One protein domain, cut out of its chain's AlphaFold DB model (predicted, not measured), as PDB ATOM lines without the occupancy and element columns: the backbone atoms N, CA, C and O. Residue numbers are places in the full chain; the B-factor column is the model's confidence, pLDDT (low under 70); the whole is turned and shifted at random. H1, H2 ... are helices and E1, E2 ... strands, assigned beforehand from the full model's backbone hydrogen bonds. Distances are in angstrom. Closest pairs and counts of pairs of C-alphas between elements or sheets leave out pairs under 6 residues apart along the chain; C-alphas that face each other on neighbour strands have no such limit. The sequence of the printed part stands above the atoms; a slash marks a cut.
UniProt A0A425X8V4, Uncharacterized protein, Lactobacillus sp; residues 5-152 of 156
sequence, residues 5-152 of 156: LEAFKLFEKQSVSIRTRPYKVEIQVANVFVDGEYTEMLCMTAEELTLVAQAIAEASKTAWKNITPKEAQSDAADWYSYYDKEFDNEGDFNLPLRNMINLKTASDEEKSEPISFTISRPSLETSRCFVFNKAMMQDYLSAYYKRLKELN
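What this domain is: This is residues 5 to 152 of the 156 residues of an uncharacterized protein of Lactobacillus sp (UniProt A0A425X8V4). Two four-stranded sheets stand partly face to face as a sandwich, their strands crossed, with two helices side by side along one opening between them. H1 runs along the first sheet's E2, H2 lies between H1 and the second sheet's E6, and residues 104 to 110 stick out as a free loop. The 148 printed residues hold two named helices and eight named strands, in the order E1 E2 E3 E4 H1 E5 E6 E7 E8 H2, class mixed. Both sheets are antiparallel, in the orders E1 E2 E3 E8 and E4 E7 E6 E5. The whole is compact, with a radius of gyration of the C-alphas of 15.6 A, and spans 46 by 35 by 28 A.

How they stand to each other: E1, residues 5 to 9, E2, residues 15 to 21, and E3, residues 24 to 30, form a meander, each strand the antiparallel neighbour of the one before. N 8 and O 16 are 2.8 A apart, and N 17 and O 28 2.8 A. E8, residues 129 to 132, is the edge strand beside E3, with N 27 and O 130 at 2.8 A. In the other sheet, strongly twisted, E4, residues 39 to 44, neighbours E7, residues 115 to 120, with N 42 and O 117 at 2.8 A. E5, residues 81 to 84, E6, residues 89 to 98, and E7 form a second meander, with N 91 and O 82 at 2.9 A and N 94 and O 118 at 2.9 A. E6 bends by 53 degrees at residue 95. The strands of the two sheets stand at 79 degrees. H1, residues 46 to 63, and H2, residues 134 to 150, make two layers with the first sheet, helices on one face of it. H1, at a height of 9.1 A over that sheet, runs along E2; their closest C-alphas, of Thr 20 and Ala 59, are 5.4 A apart. H1 and H2 are close but not clearly touching, at a shallow tilt of 24 degrees, opposite ways, with the C-alphas of Ser 60 and Met 137 closest at 7.4 A. H2 is also on the second sheet; the closest C-alphas of E6 and H2, of Leu 95 and Tyr 144, are 6.5 A apart. In both helices every O i to N i+4 pair is within hydrogen-bond range.

Where its parts are: E1 begins at C-alpha 5 (43.178, -50.179, 18.934). E6 is 27.9 A long, H1 25.6 A and H2 24.4 A. H2 ends at C-alpha 150 (27.624, -40.004, 40.773).

The domain as a whole: The two C-alphas farthest apart, of Lys 65 and Thr 105, are 47.7 A apart. The printed part has no cut. The long links are H1 to E5 and E6 to E7. Mean pLDDT of the printed part is 76.3; residues 11 to 13, 31 to 38, 76, 97 to 114 and 121 to 129 are under 70.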
ATOM      1  N   LEU A   5      44.499 -49.571  18.808       78.94
ATOM      2  CA  LEU A   5      43.178 -50.179  18.934       78.94
ATOM      3  C   LEU A   5      43.150 -50.978  20.232       78.94
ATOM      4  O   LEU A   5      43.980 -51.867  20.416       78.94
ATOM      5  N   GLU A   6      42.197 -50.673  21.099       81.62
ATOM      6  CA  GLU A   6      41.897 -51.467  22.289       81.62
ATOM      7  C   GLU A   6      40.496 -52.037  22.140       81.62
ATOM      8  O   GLU A   6      39.587 -51.296  21.775       81.62
ATOM      9  N   ALA A   7      40.332 -53.340  22.361       78.75
ATOM     10  CA  ALA A   7      39.059 -54.033  22.213       78.75
ATOM     11  C   ALA A   7      38.701 -54.756  23.514       78.75
ATOM     12  O   ALA A   7      39.487 -55.551  24.028       78.75
ATOM     13  N   PHE A   8      37.498 -54.493  24.008       78.00
ATOM     14  CA  PHE A   8      36.936 -55.052  25.227       78.00
ATOM     15  C   PHE A   8      35.823 -56.007  24.830       78.00
ATOM     16  O   PHE A   8      34.897 -55.607  24.125       78.00
ATOM     17  N   LYS A   9      35.922 -57.268  25.256       75.81
ATOM     18  CA  LYS A   9      34.779 -58.184  25.239       75.81
ATOM     19  C   LYS A   9      34.007 -57.956  26.523       75.81
ATOM     20  O   LYS A   9      34.610 -58.000  27.590       75.81
ATOM     21  N   LEU A  10      32.722 -57.700  26.383       73.62
ATOM     22  CA  LEU A  10      31.822 -57.385  27.475       73.62
ATOM     23  C   LEU A  10      30.819 -58.526  27.643       73.62
ATOM     24  O   LEU A  10      30.878 -59.545  26.937       73.62
ATOM     25  N   PHE A  11      29.891 -58.342  28.572       60.41
ATOM     26  CA  PHE A  11      28.763 -59.238  28.789       60.41
ATOM     27  C   PHE A  11      28.012 -59.566  27.476       60.41
ATOM     28  O   PHE A  11      27.981 -58.769  26.542       60.41
ATOM     29  N   GLU A  12      27.440 -60.772  27.372       63.19
ATOM     30  CA  GLU A  12      26.539 -61.177  26.271       63.19
ATOM     31  C   GLU A  12      27.032 -60.925  24.827       63.19
ATOM     32  O   GLU A  12      26.276 -60.525  23.945       63.19
ATOM     33  N   LYS A  13      28.306 -61.234  24.538       65.25
ATOM     34  CA  LYS A  13      28.917 -61.103  23.190       65.25
ATOM     35  C   LYS A  13      28.993 -59.659  22.676       65.25
ATOM     36  O   LYS A  13      29.250 -59.451  21.489       65.25
ATOM     37  N   GLN A  14      28.812 -58.681  23.551       75.06
ATOM     38  CA  GLN A  14      29.018 -57.279  23.238       75.06
ATOM     39  C   GLN A  14      30.514 -56.959  23.221       75.06
ATOM     40  O   GLN A  14      31.323 -57.591  23.909       75.06
ATOM     41  N   SER A  15      30.918 -55.982  22.418       78.75
ATOM     42  CA  SER A  15      32.293 -55.499  22.430       78.75
ATOM     43  C   SER A  15      32.395 -54.017  22.122       78.75
ATOM     44  O   SER A  15      31.648 -53.474  21.312       78.75
ATOM     45  N   VAL A  16      33.361 -53.368  22.763       82.38
ATOM     46  CA  VAL A  16      33.740 -51.982  22.485       82.38
ATOM     47  C   VAL A  16      35.150 -51.987  21.955       82.38
ATOM     48  O   VAL A  16      36.026 -52.642  22.516       82.38
ATOM     49  N   SER A  17      35.390 -51.222  20.902       86.62
ATOM     50  CA  SER A  17      36.731 -50.930  20.442       86.62
ATOM     51  C   SER A  17      36.981 -49.430  20.401       86.62
ATOM     52  O   SER A  17      36.154 -48.655  19.925       86.62
ATOM     53  N   ILE A  18      38.132 -49.022  20.921       88.75
ATOM     54  CA  ILE A  18      38.569 -47.631  20.960       88.75
ATOM     55  C   ILE A  18      39.772 -47.520  20.044       88.75
ATOM     56  O   ILE A  18      40.798 -48.173  20.245       88.75
ATOM     57  N   ARG A  19      39.645 -46.682  19.023       89.38
ATOM     58  CA  ARG A  19      40.690 -46.413  18.052       89.38
ATOM     59  C   ARG A  19      41.180 -44.982  18.198       89.38
ATOM     60  O   ARG A  19      40.414 -44.026  18.158       89.38
ATOM     61  N   THR A  20      42.492 -44.831  18.288       88.62
ATOM     62  CA  THR A  20      43.135 -43.514  18.316       88.62
ATOM     63  C   THR A  20      43.768 -43.200  16.970       88.62
ATOM     64  O   THR A  20      44.453 -44.046  16.390       88.62
ATOM     65  N   ARG A  21      43.587 -41.975  16.475       85.62
ATOM     66  CA  ARG A  21      44.301 -41.432  15.309       85.62
ATOM     67  C   ARG A  21      44.764 -39.999  15.622       85.62
ATOM     68  O   ARG A  21      44.295 -39.409  16.595       85.62
ATOM     69  N   PRO A  22      45.667 -39.400  14.822       85.75
ATOM     70  CA  PRO A  22      46.024 -37.999  15.012       85.75
ATOM     71  C   PRO A  22      44.772 -37.115  15.025       85.75
ATOM     72  O   PRO A  22      43.985 -37.145  14.080       85.75
ATOM     73  N   TYR A  23      44.608 -36.352  16.106       87.12
ATOM     74  CA  TYR A  23      43.525 -35.389  16.309       87.12
ATOM     75  C   TYR A  23      42.097 -35.952  16.379       87.12
ATOM     76  O   TYR A  23      41.154 -35.169  16.247       87.12
ATOM     77  N   LYS A  24      41.917 -37.261  16.598       89.31
ATOM     78  CA  LYS A  24      40.589 -37.868  16.772       89.31
ATOM     79  C   LYS A  24      40.612 -39.171  17.568       89.31
ATOM     80  O   LYS A  24      41.570 -39.944  17.488       89.31
ATOM     81  N   VAL A  25      39.512 -39.431  18.267       88.62
ATOM     82  CA  VAL A  25      39.227 -40.705  18.938       88.62
ATOM     83  C   VAL A  25      37.945 -41.282  18.353       88.62
ATOM     84  O   VAL A  25      36.985 -40.563  18.104       88.62
ATOM     85  N   GLU A  26      37.977 -42.575  18.082       88.69
ATOM     86  CA  GLU A  26      36.946 -43.358  17.411       88.69
ATOM     87  C   GLU A  26      36.474 -44.441  18.404       88.69
ATOM     88  O   GLU A  26      37.298 -45.241  18.842       88.69
ATOM     89  N   ILE A  27      35.193 -44.472  18.783       85.31
ATOM     90  CA  ILE A  27      34.606 -45.529  19.629       85.31
ATOM     91  C   ILE A  27      33.619 -46.331  18.789       85.31
ATOM     92  O   ILE A  27      32.622 -45.799  18.317       85.31
ATOM     93  N   GLN A  28      33.875 -47.619  18.609       82.31
ATOM     94  CA  GLN A  28      33.007 -48.520  17.862       82.31
ATOM     95  C   GLN A  28      32.460 -49.593  18.795       82.31
ATOM     96  O   GLN A  28      33.224 -50.240  19.507       82.31
ATOM     97  N   VAL A  29      31.149 -49.805  18.748       76.62
ATOM     98  CA  VAL A  29      30.470 -50.856  19.504       76.62
ATOM     99  C   VAL A  29      30.010 -51.929  18.527       76.62
ATOM    100  O   VAL A  29      29.420 -51.625  17.491       76.62
ATOM    101  N   ALA A  30      30.328 -53.183  18.823       71.06
ATOM    102  CA  ALA A  30      29.855 -54.331  18.069       71.06
ATOM    103  C   ALA A  30      29.036 -55.221  19.005       71.06
ATOM    104  O   ALA A  30      29.578 -55.794  19.951       71.06
ATOM    105  N   ASN A  31      27.739 -55.312  18.718       65.50
ATOM    106  CA  ASN A  31      26.755 -56.090  19.461       65.50
ATOM    107  C   ASN A  31      26.152 -57.192  18.585       65.50
ATOM    108  O   ASN A  31      26.205 -57.131  17.356       65.50
ATOM    109  N   VAL A  32      25.568 -58.203  19.234       54.62
ATOM    110  CA  VAL A  32      24.648 -59.141  18.584       54.62
ATOM    111  C   VAL A  32      23.285 -58.463  18.537       54.62
ATOM    112  O   VAL A  32      22.699 -58.187  19.580       54.62
ATOM    113  N   PHE A  33      22.826 -58.145  17.332       55.03
ATOM    114  CA  PHE A  33      21.579 -57.424  17.108       55.03
ATOM    115  C   PHE A  33      20.361 -58.229  17.564       55.03
ATOM    116  O   PHE A  33      20.259 -59.427  17.283       55.03
ATOM    117  N   VAL A  34      19.425 -57.542  18.218       56.50
ATOM    118  CA  VAL A  34      18.029 -57.970  18.307       56.50
ATOM    119  C   VAL A  34      17.305 -57.315  17.130       56.50
ATOM    120  O   VAL A  34      17.388 -56.100  16.956       56.50
ATOM    121  N   ASP A  35      16.662 -58.117  16.279       56.22
ATOM    122  CA  ASP A  35      15.995 -57.630  15.065       56.22
ATOM    123  C   ASP A  35      14.972 -56.524  15.385       56.22
ATOM    124  O   ASP A  35      14.051 -56.726  16.176       56.22
ATOM    125  N   GLY A  36      15.104 -55.372  14.715       60.84
ATOM    126  CA  GLY A  36      14.100 -54.301  14.708       60.84
ATOM    127  C   GLY A  36      14.297 -53.151  15.704       60.84
ATOM    128  O   GLY A  36      13.497 -52.215  15.673       60.84
ATOM    129  N   GLU A  37      15.336 -53.161  16.544       64.50
ATOM    130  CA  GLU A  37      15.599 -52.067  17.493       64.50
ATOM    131  C   GLU A  37      16.691 -51.103  17.001       64.50
ATOM    132  O   GLU A  37      17.813 -51.497  16.695       64.50
ATOM    133  N   TYR A  38      16.363 -49.806  16.961       68.12
ATOM    134  CA  TYR A  38      17.308 -48.725  16.638       68.12
ATOM    135  C   TYR A  38      18.142 -48.294  17.846       68.12
ATOM    136  O   TYR A  38      19.079 -47.518  17.699       68.12
ATOM    137  N   THR A  39      17.815 -48.781  19.038       70.94
ATOM    138  CA  THR A  39      18.498 -48.416  20.274       70.94
ATOM    139  C   THR A  39      19.237 -49.625  20.808       70.94
ATOM    140  O   THR A  39      18.636 -50.654  21.091       70.94
ATOM    141  N   GLU A  40      20.543 -49.493  20.988       72.50
ATOM    142  CA  GLU A  40      21.374 -50.528  21.575       72.50
ATOM    143  C   GLU A  40      21.732 -50.185  23.009       72.50
ATOM    144  O   GLU A  40      22.210 -49.088  23.310       72.50
ATOM    145  N   MET A  41      21.560 -51.168  23.886       73.81
ATOM    146  CA  MET A  41      22.014 -51.089  25.260       73.81
ATOM    147  C   MET A  41      23.300 -51.892  25.422       73.81
ATOM    148  O   MET A  41      23.332 -53.097  25.180       73.81
ATOM    149  N   LEU A  42      24.368 -51.218  25.829       74.94
ATOM    150  CA  LEU A  42      25.656 -51.825  26.127       74.94
ATOM    151  C   LEU A  42      25.790 -51.984  27.638       74.94
ATOM    152  O   LEU A  42      25.933 -50.985  28.339       74.94
ATOM    153  N   CYS A  43      25.751 -53.214  28.135       76.38
ATOM    154  CA  CYS A  43      25.798 -53.500  29.565       76.38
ATOM    155  C   CYS A  43      27.231 -53.806  30.011       76.38
ATOM    156  O   CYS A  43      27.927 -54.620  29.406       76.38
ATOM    157  N   MET A  44      27.661 -53.164  31.093       78.88
ATOM    158  CA  MET A  44      28.978 -53.344  31.695       78.88
ATOM    159  C   MET A  44      28.883 -53.463  33.212       78.88
ATOM    160  O   MET A  44      28.057 -52.826  33.866       78.88
ATOM    161  N   THR A  45      29.806 -54.214  33.790       81.88
ATOM    162  CA  THR A  45      30.157 -54.119  35.207       81.88
ATOM    163  C   THR A  45      30.890 -52.804  35.500       81.88
ATOM    164  O   THR A  45      31.418 -52.137  34.606       81.88
ATOM    165  N   ALA A  46      30.978 -52.421  36.777       80.50
ATOM    166  CA  ALA A  46      31.752 -51.244  37.184       80.50
ATOM    167  C   ALA A  46      33.252 -51.368  36.846       80.50
ATOM    168  O   ALA A  46      33.906 -50.367  36.541       80.50
ATOM    169  N   GLU A  47      33.793 -52.590  36.877       82.31
ATOM    170  CA  GLU A  47      35.179 -52.873  36.502       82.31
ATOM    171  C   GLU A  47      35.399 -52.663  34.999       82.31
ATOM    172  O   GLU A  47      36.276 -51.889  34.613       82.31
ATOM    173  N   GLU A  48      34.555 -53.255  34.149       83.69
ATOM    174  CA  GLU A  48      34.613 -53.064  32.694       83.69
ATOM    175  C   GLU A  48      34.455 -51.591  32.314       83.69
ATOM    176  O   GLU A  48      35.219 -51.072  31.499       83.69
ATOM    177  N   LEU A  49      33.525 -50.883  32.960       83.50
ATOM    178  CA  LEU A  49      33.335 -49.456  32.737       83.50
ATOM    179  C   LEU A  49      34.587 -48.646  33.089       83.50
ATOM    180  O   LEU A  49      34.955 -47.715  32.369       83.50
ATOM    181  N   THR A  50      35.256 -49.005  34.183       84.25
ATOM    182  CA  THR A  50      36.507 -48.366  34.604       84.25
ATOM    183  C   THR A  50      37.610 -48.597  33.574       84.25
ATOM    184  O   THR A  50      38.317 -47.652  33.222       84.25
ATOM    185  N   LEU A  51      37.728 -49.817  33.044       87.25
ATOM    186  CA  LEU A  51      38.699 -50.154  31.999       87.25
ATOM    187  C   LEU A  51      38.437 -49.374  30.707       87.25
ATOM    188  O   LEU A  51      39.348 -48.740  30.174       87.25
ATOM    189  N   VAL A  52      37.184 -49.333  30.244       85.94
ATOM    190  CA  VAL A  52      36.799 -48.537  29.069       85.94
ATOM    191  C   VAL A  52      37.075 -47.053  29.306       85.94
ATOM    192  O   VAL A  52      37.605 -46.373  28.426       85.94
ATOM    193  N   ALA A  53      36.800 -46.535  30.504       85.75
ATOM    194  CA  ALA A  53      37.085 -45.143  30.833       85.75
ATOM    195  C   ALA A  53      38.577 -44.801  30.793       85.75
ATOM    196  O   ALA A  53      38.962 -43.748  30.274       85.75
ATOM    197  N   GLN A  54      39.421 -45.687  31.318       88.69
ATOM    198  CA  GLN A  54      40.872 -45.534  31.265       88.69
ATOM    199  C   GLN A  54      41.369 -45.542  29.818       88.69
ATOM    200  O   GLN A  54      42.111 -44.640  29.427       88.69
ATOM    201  N   ALA A  55      40.879 -46.475  29.003       90.69
ATOM    202  CA  ALA A  55      41.227 -46.577  27.592       90.69
ATOM    203  C   ALA A  55      40.856 -45.317  26.793       90.69
ATOM    204  O   ALA A  55      41.676 -44.795  26.033       90.69
ATOM    205  N   ILE A  56      39.658 -44.753  27.004       89.94
ATOM    206  CA  ILE A  56      39.255 -43.495  26.349       89.94
ATOM    207  C   ILE A  56      40.156 -42.337  26.801       89.94
ATOM    208  O   ILE A  56      40.572 -41.513  25.980       89.94
ATOM    209  N   ALA A  57      40.504 -42.271  28.088       90.06
ATOM    210  CA  ALA A  57      41.381 -41.229  28.615       90.06
ATOM    211  C   ALA A  57      42.806 -41.314  28.035       90.06
ATOM    212  O   ALA A  57      43.398 -40.289  27.682       90.06
ATOM    213  N   GLU A  58      43.359 -42.519  27.892       91.56
ATOM    214  CA  GLU A  58      44.660 -42.750  27.256       91.56
ATOM    215  C   GLU A  58      44.646 -42.419  25.761       91.56
ATOM    216  O   GLU A  58      45.543 -41.720  25.269       91.56
ATOM    217  N   ALA A  59      43.609 -42.862  25.049       91.88
ATOM    218  CA  ALA A  59      43.381 -42.537  23.645       91.88
ATOM    219  C   ALA A  59      43.333 -41.016  23.435       91.88
ATOM    220  O   ALA A  59      43.990 -40.473  22.546       91.88
ATOM    221  N   SER A  60      42.633 -40.310  24.322       91.94
ATOM    222  CA  SER A  60      42.495 -38.855  24.297       91.94
ATOM    223  C   SER A  60      43.828 -38.133  24.491       91.94
ATOM    224  O   SER A  60      44.174 -37.249  23.706       91.94
ATOM    225  N   LYS A  61      44.624 -38.529  25.494       91.94
ATOM    226  CA  LYS A  61      45.968 -37.963  25.730       91.94
ATOM    227  C   LYS A  61      46.916 -38.223  24.558       91.94
ATOM    228  O   LYS A  61      47.767 -37.392  24.247       91.94
ATOM    229  N   THR A  62      46.749 -39.367  23.899       91.50
ATOM    230  CA  THR A  62      47.527 -39.743  22.715       91.50
ATOM    231  C   THR A  62      47.133 -38.907  21.495       91.50
ATOM    232  O   THR A  62      48.007 -38.422  20.775       91.50
ATOM    233  N   ALA A  63      45.834 -38.695  21.262       91.88
ATOM    234  CA  ALA A  63      45.334 -37.885  20.151       91.88
ATOM    235  C   ALA A  63      45.632 -36.386  20.331       91.88
ATOM    236  O   ALA A  63      45.900 -35.692  19.344       91.88
ATOM    237  N   TRP A  64      45.615 -35.886  21.573       93.62
ATOM    238  CA  TRP A  64      45.800 -34.472  21.894       93.62
ATOM    239  C   TRP A  64      46.651 -34.274  23.160       93.62
ATOM    240  O   TRP A  64      46.209 -34.547  24.272       93.62
ATOM    241  N   LYS A  65      47.840 -33.669  23.007       87.38
ATOM    242  CA  LYS A  65      48.789 -33.426  24.118       87.38
ATOM    243  C   LYS A  65      48.224 -32.583  25.271       87.38
ATOM    244  O   LYS A  65      48.586 -32.803  26.418       87.38
ATOM    245  N   ASN A  66      47.341 -31.633  24.960       90.38
ATOM    246  CA  ASN A  66      46.770 -30.680  25.919       90.38
ATOM    247  C   ASN A  66      45.246 -30.847  25.985       90.38
ATOM    248  O   ASN A  66      44.504 -29.903  25.682       90.38
ATOM    249  N   ILE A  67      44.776 -32.071  26.231       92.94
ATOM    250  CA  ILE A  67      43.357 -32.328  26.473       92.94
ATOM    251  C   ILE A  67      43.032 -32.137  27.953       92.94
ATOM    252  O   ILE A  67      43.683 -32.710  28.821       92.94
ATOM    253  N   THR A  68      42.009 -31.328  28.213       93.00
ATOM    254  CA  THR A  68      41.496 -31.058  29.559       93.00
ATOM    255  C   THR A  68      39.977 -31.171  29.511       93.00
ATOM    256  O   THR A  68      39.393 -30.489  28.662       93.00
ATOM    257  N   PRO A  69      39.343 -31.995  30.364       91.69
ATOM    258  CA  PRO A  69      37.888 -32.053  30.464       91.69
ATOM    259  C   PRO A  69      37.308 -30.660  30.726       91.69
ATOM    260  O   PRO A  69      37.815 -29.935  31.584       91.69
ATOM    261  N   LYS A  70      36.291 -30.271  29.962       91.38
ATOM    262  CA  LYS A  70      35.545 -29.021  30.148       91.38
ATOM    263  C   LYS A  70      34.176 -29.152  29.500       91.38
ATOM    264  O   LYS A  70      34.082 -29.806  28.472       91.38
ATOM    265  N   GLU A  71      33.171 -28.503  30.068       86.94
ATOM    266  CA  GLU A  71      31.831 -28.491  29.482       86.94
ATOM    267  C   GLU A  71      31.818 -27.769  28.122       86.94
ATOM    268  O   GLU A  71      32.604 -26.836  27.881       86.94
ATOM    269  N   ALA A  72      30.944 -28.219  27.223       81.88
ATOM    270  CA  ALA A  72      30.686 -27.561  25.953       81.88
ATOM    271  C   ALA A  72      30.173 -26.130  26.179       81.88
ATOM    272  O   ALA A  72      29.432 -25.835  27.112       81.88
ATOM    273  N   GLN A  73      30.597 -25.217  25.305       80.12
ATOM    274  CA  GLN A  73      30.135 -23.820  25.291       80.12
ATOM    275  C   GLN A  73      29.400 -23.476  23.986       80.12
ATOM    276  O   GLN A  73      29.141 -22.308  23.706       80.12
ATOM    277  N   SER A  74      29.141 -24.486  23.155       75.88
ATOM    278  CA  SER A  74      28.509 -24.367  21.844       75.88
ATOM    279  C   SER A  74      27.955 -25.719  21.417       75.88
ATOM    280  O   SER A  74      28.656 -26.713  21.599       75.88
ATOM    281  N   ASP A  75      26.831 -25.724  20.711       70.06
ATOM    282  CA  ASP A  75      26.163 -26.935  20.208       70.06
ATOM    283  C   ASP A  75      27.079 -27.797  19.314       70.06
ATOM    284  O   ASP A  75      27.040 -29.018  19.340       70.06
ATOM    285  N   ALA A  76      28.011 -27.183  18.573       66.94
ATOM    286  CA  ALA A  76      28.996 -27.912  17.759       66.94
ATOM    287  C   ALA A  76      30.024 -28.732  18.578       66.94
ATOM    288  O   ALA A  76      30.858 -29.444  18.006       66.94
ATOM    289  N   ALA A  77      30.023 -28.581  19.905       70.38
ATOM    290  CA  ALA A  77      30.847 -29.337  20.841       70.38
ATOM    291  C   ALA A  77      30.048 -30.407  21.601       70.38
ATOM    292  O   ALA A  77      30.662 -31.134  22.384       70.38
ATOM    293  N   ASP A  78      28.742 -30.529  21.342       76.25
ATOM    294  CA  ASP A  78      27.898 -31.564  21.924       76.25
ATOM    295  C   ASP A  78      28.406 -32.935  21.479       76.25
ATOM    296  O   ASP A  78      28.548 -33.231  20.292       76.25
ATOM    297  N   TRP A  79      28.762 -33.769  22.452       80.38
ATOM    298  CA  TRP A  79      29.316 -35.098  22.193       80.38
ATOM    299  C   TRP A  79      28.244 -36.178  22.045       80.38
ATOM    300  O   TRP A  79      28.563 -37.288  21.616       80.38
ATOM    301  N   TYR A  80      27.017 -35.883  22.478       76.94
ATOM    302  CA  TYR A  80      25.954 -36.870  22.638       76.94
ATOM    303  C   TYR A  80      25.175 -37.128  21.350       76.94
ATOM    304  O   TYR A  80      24.502 -38.143  21.292       76.94
ATOM    305  N   SER A  81      25.285 -36.285  20.321       77.62
ATOM    306  CA  SER A  81      24.674 -36.523  19.012       77.62
ATOM    307  C   SER A  81      25.741 -36.704  17.933       77.62
ATOM    308  O   SER A  81      26.834 -36.131  17.981       77.62
ATOM    309  N   TYR A  82      25.451 -37.543  16.945       75.19
ATOM    310  CA  TYR A  82      26.293 -37.718  15.768       75.19
ATOM    311  C   TYR A  82      25.439 -37.856  14.518       75.19
ATOM    312  O   TYR A  82      24.352 -38.422  14.540       75.19
ATOM    313  N   TYR A  83      25.973 -37.366  13.403       72.50
ATOM    314  CA  TYR A  83      25.307 -37.440  12.112       72.50
ATOM    315  C   TYR A  83      25.920 -38.541  11.245       72.50
ATOM    316  O   TYR A  83      27.131 -38.570  10.982       72.50
ATOM    317  N   ASP A  84      25.073 -39.449  10.776       70.62
ATOM    318  CA  ASP A  84      25.408 -40.455   9.790       70.62
ATOM    319  C   ASP A  84      25.113 -39.934   8.381       70.62
ATOM    320  O   ASP A  84      24.002 -39.976   7.863       70.62
ATOM    321  N   LYS A  85      26.183 -39.494   7.716       72.56
ATOM    322  CA  LYS A  85      26.119 -38.978   6.346       72.56
ATOM    323  C   LYS A  85      25.658 -39.993   5.288       72.56
ATOM    324  O   LYS A  85      25.177 -39.581   4.241       72.56
ATOM    325  N   GLU A  86      25.888 -41.287   5.486       72.88
ATOM    326  CA  GLU A  86      25.544 -42.296   4.465       72.88
ATOM    327  C   GLU A  86      24.040 -42.531   4.412       72.88
ATOM    328  O   GLU A  86      23.502 -42.745   3.331       72.88
ATOM    329  N   PHE A  87      23.380 -42.431   5.566       70.25
ATOM    330  CA  PHE A  87      21.948 -42.668   5.713       70.25
ATOM    331  C   PHE A  87      21.141 -41.385   5.981       70.25
ATOM    332  O   PHE A  87      19.926 -41.463   6.136       70.25
ATOM    333  N   ASP A  88      21.802 -40.221   5.977       75.25
ATOM    334  CA  ASP A  88      21.220 -38.884   6.168       75.25
ATOM    335  C   ASP A  88      20.339 -38.772   7.422       75.25
ATOM    336  O   ASP A  88      19.185 -38.348   7.389       75.25
ATOM    337  N   ASN A  89      20.879 -39.217   8.552       71.38
ATOM    338  CA  ASN A  89      20.151 -39.305   9.810       71.38
ATOM    339  C   ASN A  89      21.077 -39.158  11.021       71.38
ATOM    340  O   ASN A  89      22.300 -39.269  10.935       71.38
ATOM    341  N   GLU A  90      20.475 -38.865  12.167       76.38
ATOM    342  CA  GLU A  90      21.177 -38.624  13.424       76.38
ATOM    343  C   GLU A  90      21.060 -39.838  14.350       76.38
ATOM    344  O   GLU A  90      20.106 -40.617  14.283       76.38
ATOM    345  N   GLY A  91      22.057 -40.007  15.207       74.12
ATOM    346  CA  GLY A  91      22.029 -40.941  16.319       74.12
ATOM    347  C   GLY A  91      22.578 -40.294  17.581       74.12
ATOM    348  O   GLY A  91      23.180 -39.220  17.533       74.12
ATOM    349  N   ASP A  92      22.431 -41.001  18.697       78.06
ATOM    350  CA  ASP A  92      22.803 -40.496  20.016       78.06
ATOM    351  C   ASP A  92      23.749 -41.446  20.755       78.06
ATOM    352  O   ASP A  92      23.628 -42.673  20.680       78.06
ATOM    353  N   PHE A  93      24.676 -40.869  21.512       78.62
ATOM    354  CA  PHE A  93      25.476 -41.525  22.534       78.62
ATOM    355  C   PHE A  93      25.018 -41.036  23.902       78.62
ATOM    356  O   PHE A  93      25.079 -39.846  24.191       78.62
ATOM    357  N   ASN A  94      24.620 -41.950  24.780       78.81
ATOM    358  CA  ASN A  94      24.246 -41.605  26.143       78.81
ATOM    359  C   ASN A  94      25.288 -42.110  27.138       78.81
ATOM    360  O   ASN A  94      25.830 -43.209  27.001       78.81
ATOM    361  N   LEU A  95      25.539 -41.300  28.170       81.00
ATOM    362  CA  LEU A  95      26.390 -41.684  29.292       81.00
ATOM    363  C   LEU A  95      25.834 -42.911  30.018       81.00
ATOM    364  O   LEU A  95      24.631 -43.173  29.958       81.00
ATOM    365  N   PRO A  96      26.686 -43.614  30.783       73.12
ATOM    366  CA  PRO A  96      26.233 -44.775  31.503       73.12
ATOM    367  C   PRO A  96      25.140 -44.453  32.520       73.12
ATOM    368  O   PRO A  96      25.254 -43.524  33.331       73.12
ATOM    369  N   LEU A  97      24.101 -45.274  32.526       69.44
ATOM    370  CA  LEU A  97      23.005 -45.253  33.479       69.44
ATOM    371  C   LEU A  97      23.038 -46.547  34.295       69.44
ATOM    372  O   LEU A  97      23.328 -47.618  33.774       69.44
ATOM    373  N   ARG A  98      22.741 -46.472  35.595       67.44
ATOM    374  CA  ARG A  98      22.399 -47.685  36.348       67.44
ATOM    375  C   ARG A  98      21.029 -48.140  35.869       67.44
ATOM    376  O   ARG A  98      20.064 -47.382  35.985       67.44
ATOM    377  N   ASN A  99      20.941 -49.354  35.338       58.56
ATOM    378  CA  ASN A  99      19.652 -49.934  34.999       58.56
ATOM    379  C   ASN A  99      18.885 -50.242  36.292       58.56
ATOM    380  O   ASN A  99      19.266 -51.120  37.057       58.56
ATOM    381  N   MET A 100      17.772 -49.540  36.520       49.41
ATOM    382  CA  MET A 100      16.844 -49.816  37.633       49.41
ATOM    383  C   MET A 100      15.937 -51.035  37.380       49.41
ATOM    384  O   MET A 100      15.052 -51.338  38.185       49.41
ATOM    385  N   ILE A 101      16.092 -51.708  36.238       42.16
ATOM    386  CA  ILE A 101      15.169 -52.748  35.792       42.16
ATOM    387  C   ILE A 101      15.543 -54.066  36.489       42.16
ATOM    388  O   ILE A 101      16.550 -54.683  36.167       42.16
ATOM    389  N   ASN A 102      14.677 -54.476  37.428       42.84
ATOM    390  CA  ASN A 102      14.605 -55.773  38.130       42.84
ATOM    391  C   ASN A 102      15.311 -55.943  39.491       42.84
ATOM    392  O   ASN A 102      15.630 -57.056  39.898       42.84
ATOM    393  N   LEU A 103      15.386 -54.887  40.306       42.84
ATOM    394  CA  LEU A 103      15.783 -54.996  41.725       42.84
ATOM    395  C   LEU A 103      14.815 -55.799  42.624       42.84
ATOM    396  O   LEU A 103      15.137 -56.072  43.775       42.84
ATOM    397  N   LYS A 104      13.615 -56.159  42.147       44.69
ATOM    398  CA  LYS A 104      12.617 -56.877  42.967       44.69
ATOM    399  C   LYS A 104      12.726 -58.403  42.903       44.69
ATOM    400  O   LYS A 104      12.045 -59.064  43.681       44.69
ATOM    401  N   THR A 105      13.535 -58.957  41.999       49.59
ATOM    402  CA  THR A 105      13.589 -60.412  41.755       49.59
ATOM    403  C   THR A 105      15.000 -60.994  41.688       49.59
ATOM    404  O   THR A 105      15.122 -62.209  41.594       49.59
ATOM    405  N   ALA A 106      16.045 -60.163  41.731       51.03
ATOM    406  CA  ALA A 106      17.433 -60.611  41.648       51.03
ATOM    407  C   ALA A 106      17.945 -61.143  42.999       51.03
ATOM    408  O   ALA A 106      17.662 -60.572  44.058       51.03
ATOM    409  N   SER A 107      18.697 -62.240  42.954       54.19
ATOM    410  CA  SER A 107      19.373 -62.830  44.114       54.19
ATOM    411  C   SER A 107      20.520 -61.939  44.624       54.19
ATOM    412  O   SER A 107      20.992 -61.047  43.920       54.19
ATOM    413  N   ASP A 108      20.993 -62.155  45.858       53.34
ATOM    414  CA  ASP A 108      22.062 -61.342  46.474       53.34
ATOM    415  C   ASP A 108      23.399 -61.373  45.700       53.34
ATOM    416  O   ASP A 108      24.193 -60.439  45.814       53.34
ATOM    417  N   GLU A 109      23.616 -62.398  44.873       51.88
ATOM    418  CA  GLU A 109      24.801 -62.585  44.023       51.88
ATOM    419  C   GLU A 109      24.701 -61.818  42.683       51.88
ATOM    420  O   GLU A 109      25.722 -61.504  42.074       51.88
ATOM    421  N   GLU A 110      23.495 -61.414  42.261       51.97
ATOM    422  CA  GLU A 110      23.215 -60.639  41.034       51.97
ATOM    423  C   GLU A 110      23.234 -59.110  41.255       51.97
ATOM    424  O   GLU A 110      22.946 -58.330  40.348       51.97
ATOM    425  N   LYS A 111      23.594 -58.643  42.459       50.38
ATOM    426  CA  LYS A 111      23.515 -57.224  42.870       50.38
ATOM    427  C   LYS A 111      24.600 -56.295  42.315       50.38
ATOM    428  O   LYS A 111      24.640 -55.117  42.676       50.38
ATOM    429  N   SER A 112      25.466 -56.775  41.428       56.53
ATOM    430  CA  SER A 112      26.286 -55.893  40.596       56.53
ATOM    431  C   SER A 112      25.385 -55.298  39.510       56.53
ATOM    432  O   SER A 112      25.351 -55.812  38.395       56.53
ATOM    433  N   GLU A 113      24.627 -54.250  39.848       64.25
ATOM    434  CA  GLU A 113      23.757 -53.546  38.899       64.25
ATOM    435  C   GLU A 113      24.529 -53.252  37.601       64.25
ATOM    436  O   GLU A 113      25.532 -52.528  37.650       64.25
ATOM    437  N   PRO A 114      24.107 -53.805  36.449       68.25
ATOM    438  CA  PRO A 114      24.770 -53.519  35.195       68.25
ATOM    439  C   PRO A 114      24.596 -52.037  34.882       68.25
ATOM    440  O   PRO A 114      23.507 -51.456  34.978       68.25
ATOM    441  N   ILE A 115      25.708 -51.422  34.519       74.56
ATOM    442  CA  ILE A 115      25.765 -50.047  34.073       74.56
ATOM    443  C   ILE A 115      25.641 -50.075  32.556       74.56
ATOM    444  O   ILE A 115      26.437 -50.717  31.873       74.56
ATOM    445  N   SER A 116      24.619 -49.410  32.035       71.69
ATOM    446  CA  SER A 116      24.281 -49.435  30.622       71.69
ATOM    447  C   SER A 116      24.680 -48.144  29.927       71.69
ATOM    448  O   SER A 116      24.347 -47.060  30.392       71.69
ATOM    449  N   PHE A 117      25.346 -48.232  28.780       74.12
ATOM    450  CA  PHE A 117      25.341 -47.141  27.805       74.12
ATOM    451  C   PHE A 117      24.204 -47.364  26.828       74.12
ATOM    452  O   PHE A 117      23.883 -48.505  26.500       74.12
ATOM    453  N   THR A 118      23.625 -46.275  26.335       72.81
ATOM    454  CA  THR A 118      22.621 -46.353  25.275       72.81
ATOM    455  C   THR A 118      23.155 -45.687  24.021       72.81
ATOM    456  O   THR A 118      23.628 -44.550  24.069       72.81
ATOM    457  N   ILE A 119      23.077 -46.404  22.910       72.06
ATOM    458  CA  ILE A 119      23.432 -45.924  21.581       72.06
ATOM    459  C   ILE A 119      22.166 -45.936  20.739       72.06
ATOM    460  O   ILE A 119      21.649 -47.004  20.428       72.06
ATOM    461  N   SER A 120      21.685 -44.762  20.348       72.94
ATOM    462  CA  SER A 120      20.645 -44.661  19.326       72.94
ATOM    463  C   SER A 120      21.333 -44.685  17.966       72.94
ATOM    464  O   SER A 120      22.174 -43.833  17.658       72.94
ATOM    465  N   ARG A 121      21.032 -45.704  17.168       69.00
ATOM    466  CA  ARG A 121      21.533 -45.853  15.810       69.00
ATOM    467  C   ARG A 121      20.579 -45.202  14.814       69.00
ATOM    468  O   ARG A 121      19.371 -45.404  14.897       69.00
ATOM    469  N   PRO A 122      21.137 -44.531  13.804       63.41
ATOM    470  CA  PRO A 122      20.359 -44.025  12.694       63.41
ATOM    471  C   PRO A 122      19.762 -45.146  11.816       63.41
ATOM    472  O   PRO A 122      18.669 -45.008  11.270       63.41
ATOM    473  N   SER A 123      20.479 -46.267  11.657       67.25
ATOM    474  CA  SER A 123      20.080 -47.413  10.822       67.25
ATOM    475  C   SER A 123      20.668 -48.739  11.344       67.25
ATOM    476  O   SER A 123      21.729 -48.761  11.979       67.25
ATOM    477  N   LEU A 124      19.977 -49.849  11.052       63.34
ATOM    478  CA  LEU A 124      20.363 -51.223  11.411       63.34
ATOM    479  C   LEU A 124      21.569 -51.743  10.609       63.34
ATOM    480  O   LEU A 124      22.259 -52.662  11.042       63.34
ATOM    481  N   GLU A 125      21.854 -51.147   9.454       61.19
ATOM    482  CA  GLU A 125      22.905 -51.603   8.530       61.19
ATOM    483  C   GLU A 125      24.294 -51.050   8.886       61.19
ATOM    484  O   GLU A 125      25.305 -51.400   8.275       61.19
ATOM    485  N   THR A 126      24.369 -50.171   9.885       62.53
ATOM    486  CA  THR A 126      25.577 -49.397  10.158       62.53
ATOM    487  C   THR A 126      26.445 -50.086  11.209       62.53
ATOM    488  O   THR A 126      25.982 -50.402  12.297       62.53
ATOM    489  N   SER A 127      27.739 -50.294  10.950       59.78
ATOM    490  CA  SER A 127      28.706 -50.753  11.969       59.78
ATOM    491  C   SER A 127      29.375 -49.571  12.689       59.78
ATOM    492  O   SER A 127      30.592 -49.591  12.914       59.78
ATOM    493  N   ARG A 128      28.631 -48.477  12.896       63.75
ATOM    494  CA  ARG A 128      29.198 -47.129  13.035       63.75
ATOM    495  C   ARG A 128      30.047 -46.931  14.284       63.75
ATOM    496  O   ARG A 128      29.983 -47.643  15.280       63.75
ATOM    497  N   CYS A 129      30.909 -45.937  14.143       69.00
ATOM    498  CA  CYS A 129      31.946 -45.544  15.069       69.00
ATOM    499  C   CYS A 129      31.697 -44.084  15.454       69.00
ATOM    500  O   CYS A 129      31.592 -43.232  14.570       69.00
ATOM    501  N   PHE A 130      31.609 -43.797  16.745       79.12
ATOM    502  CA  PHE A 130      31.523 -42.449  17.288       79.12
ATOM    503  C   PHE A 130      32.866 -41.755  17.135       79.12
ATOM    504  O   PHE A 130      33.881 -42.230  17.650       79.12
ATOM    505  N   VAL A 131      32.886 -40.635  16.413       85.50
ATOM    506  CA  VAL A 131      34.118 -39.899  16.119       85.50
ATOM    507  C   VAL A 131      34.136 -38.603  16.907       85.50
ATOM    508  O   VAL A 131      33.433 -37.653  16.585       85.50
ATOM    509  N   PHE A 132      35.014 -38.535  17.898       88.00
ATOM    510  CA  PHE A 132      35.192 -37.345  18.711       88.00
ATOM    511  C   PHE A 132      36.280 -36.458  18.112       88.00
ATOM    512  O   PHE A 132      37.431 -36.878  17.923       88.00
ATOM    513  N   ASN A 133      35.929 -35.195  17.873       89.75
ATOM    514  CA  ASN A 133      36.918 -34.129  17.768       89.75
ATOM    515  C   ASN A 133      37.398 -33.713  19.175       89.75
ATOM    516  O   ASN A 133      36.910 -34.212  20.191       89.75
ATOM    517  N   LYS A 134      38.362 -32.786  19.249       91.25
ATOM    518  CA  LYS A 134      38.910 -32.355  20.543       91.25
ATOM    519  C   LYS A 134      37.835 -31.769  21.464       91.25
ATOM    520  O   LYS A 134      37.812 -32.126  22.632       91.25
ATOM    521  N   ALA A 135      36.994 -30.866  20.960       90.31
ATOM    522  CA  ALA A 135      35.989 -30.178  21.767       90.31
ATOM    523  C   ALA A 135      34.941 -31.161  22.307       90.31
ATOM    524  O   ALA A 135      34.708 -31.177  23.512       90.31
ATOM    525  N   MET A 136      34.433 -32.050  21.448       90.44
ATOM    526  CA  MET A 136      33.511 -33.124  21.834       90.44
ATOM    527  C   MET A 136      34.132 -34.049  22.880       90.44
ATOM    528  O   MET A 136      33.497 -34.371  23.874       90.44
ATOM    529  N   MET A 137      35.398 -34.451  22.715       92.12
ATOM    530  CA  MET A 137      36.059 -35.300  23.712       92.12
ATOM    531  C   MET A 137      36.240 -34.581  25.057       92.12
ATOM    532  O   MET A 137      36.163 -35.205  26.110       92.12
ATOM    533  N   GLN A 138      36.498 -33.271  25.054       92.06
ATOM    534  CA  GLN A 138      36.611 -32.508  26.298       92.06
ATOM    535  C   GLN A 138      35.291 -32.473  27.073       92.06
ATOM    536  O   GLN A 138      35.321 -32.667  28.291       92.06
ATOM    537  N   ASP A 139      34.176 -32.266  26.371       90.81
ATOM    538  CA  ASP A 139      32.841 -32.272  26.968       90.81
ATOM    539  C   ASP A 139      32.436 -33.679  27.414       90.81
ATOM    540  O   ASP A 139      32.071 -33.882  28.572       90.81
ATOM    541  N   TYR A 140      32.667 -34.680  26.561       90.56
ATOM    542  CA  TYR A 140      32.452 -36.084  26.896       90.56
ATOM    543  C   TYR A 140      33.194 -36.484  28.173       90.56
ATOM    544  O   TYR A 140      32.580 -37.005  29.097       90.56
ATOM    545  N   LEU A 141      34.501 -36.211  28.276       90.94
ATOM    546  CA  LEU A 141      35.279 -36.552  29.471       90.94
ATOM    547  C   LEU A 141      34.770 -35.813  30.716       90.94
ATOM    548  O   LEU A 141      34.778 -36.389  31.803       90.94
ATOM    549  N   SER A 142      34.330 -34.560  30.569       91.19
ATOM    550  CA  SER A 142      33.752 -33.775  31.666       91.19
ATOM    551  C   SER A 142      32.494 -34.456  32.206       91.19
ATOM    552  O   SER A 142      32.418 -34.811  33.388       91.19
ATOM    553  N   ALA A 143      31.542 -34.722  31.311       88.56
ATOM    554  CA  ALA A 143      30.268 -35.342  31.637       88.56
ATOM    555  C   ALA A 143      30.456 -36.780  32.155       88.56
ATOM    556  O   ALA A 143      29.856 -37.184  33.153       88.56
ATOM    557  N   TYR A 144      31.358 -37.540  31.538       87.50
ATOM    558  CA  TYR A 144      31.628 -38.927  31.884       87.50
ATOM    559  C   TYR A 144      32.274 -39.072  33.264       87.50
ATOM    560  O   TYR A 144      31.802 -39.870  34.073       87.50
ATOM    561  N   TYR A 145      33.281 -38.261  33.611       88.38
ATOM    562  CA  TYR A 145      33.860 -38.298  34.960       88.38
ATOM    563  C   TYR A 145      32.870 -37.869  36.036       88.38
ATOM    564  O   TYR A 145      32.833 -38.482  37.104       88.38
ATOM    565  N   LYS A 146      32.049 -36.848  35.762       88.75
ATOM    566  CA  LYS A 146      30.950 -36.464  36.652       88.75
ATOM    567  C   LYS A 146      30.030 -37.659  36.902       88.75
ATOM    568  O   LYS A 146      29.752 -37.983  38.055       88.75
ATOM    569  N   ARG A 147      29.661 -38.382  35.844       86.06
ATOM    570  CA  ARG A 147      28.799 -39.559  35.953       86.06
ATOM    571  C   ARG A 147      29.436 -40.706  36.735       86.06
ATOM    572  O   ARG A 147      28.782 -41.292  37.590       86.06
ATOM    573  N   LEU A 148      30.715 -41.006  36.512       84.75
ATOM    574  CA  LEU A 148      31.421 -42.044  37.275       84.75
ATOM    575  C   LEU A 148      31.478 -41.729  38.781       84.75
ATOM    576  O   LEU A 148      31.406 -42.651  39.596       84.75
ATOM    577  N   LYS A 149      31.571 -40.445  39.158       87.00
ATOM    578  CA  LYS A 149      31.471 -40.007  40.561       87.00
ATOM    579  C   LYS A 149      30.064 -40.207  41.118       87.00
ATOM    580  O   LYS A 149      29.924 -40.777  42.192       87.00
ATOM    581  N   GLU A 150      29.030 -39.797  40.382       86.62
ATOM    582  CA  GLU A 150      27.624 -40.004  40.773       86.62
ATOM    583  C   GLU A 150      27.289 -41.488  40.990       86.62
ATOM    584  O   GLU A 150      26.506 -41.831  41.873       86.62
ATOM    585  N   LEU A 151      27.909 -42.378  40.211       82.56
ATOM    586  CA  LEU A 151      27.737 -43.827  40.319       82.56
ATOM    587  C   LEU A 151      28.596 -44.481  41.423       82.56
ATOM    588  O   LEU A 151      28.496 -45.697  41.611       82.56
ATOM    589  N   ASN A 152      29.403 -43.700  42.153       84.50
ATOM    590  CA  ASN A 152      30.377 -44.146  43.161       84.50
ATOM    591  C   ASN A 152      31.445 -45.118  42.624       84.50
ATOM    592  O   ASN A 152      31.916 -45.995  43.345       84.50
TER     593      ASN A 152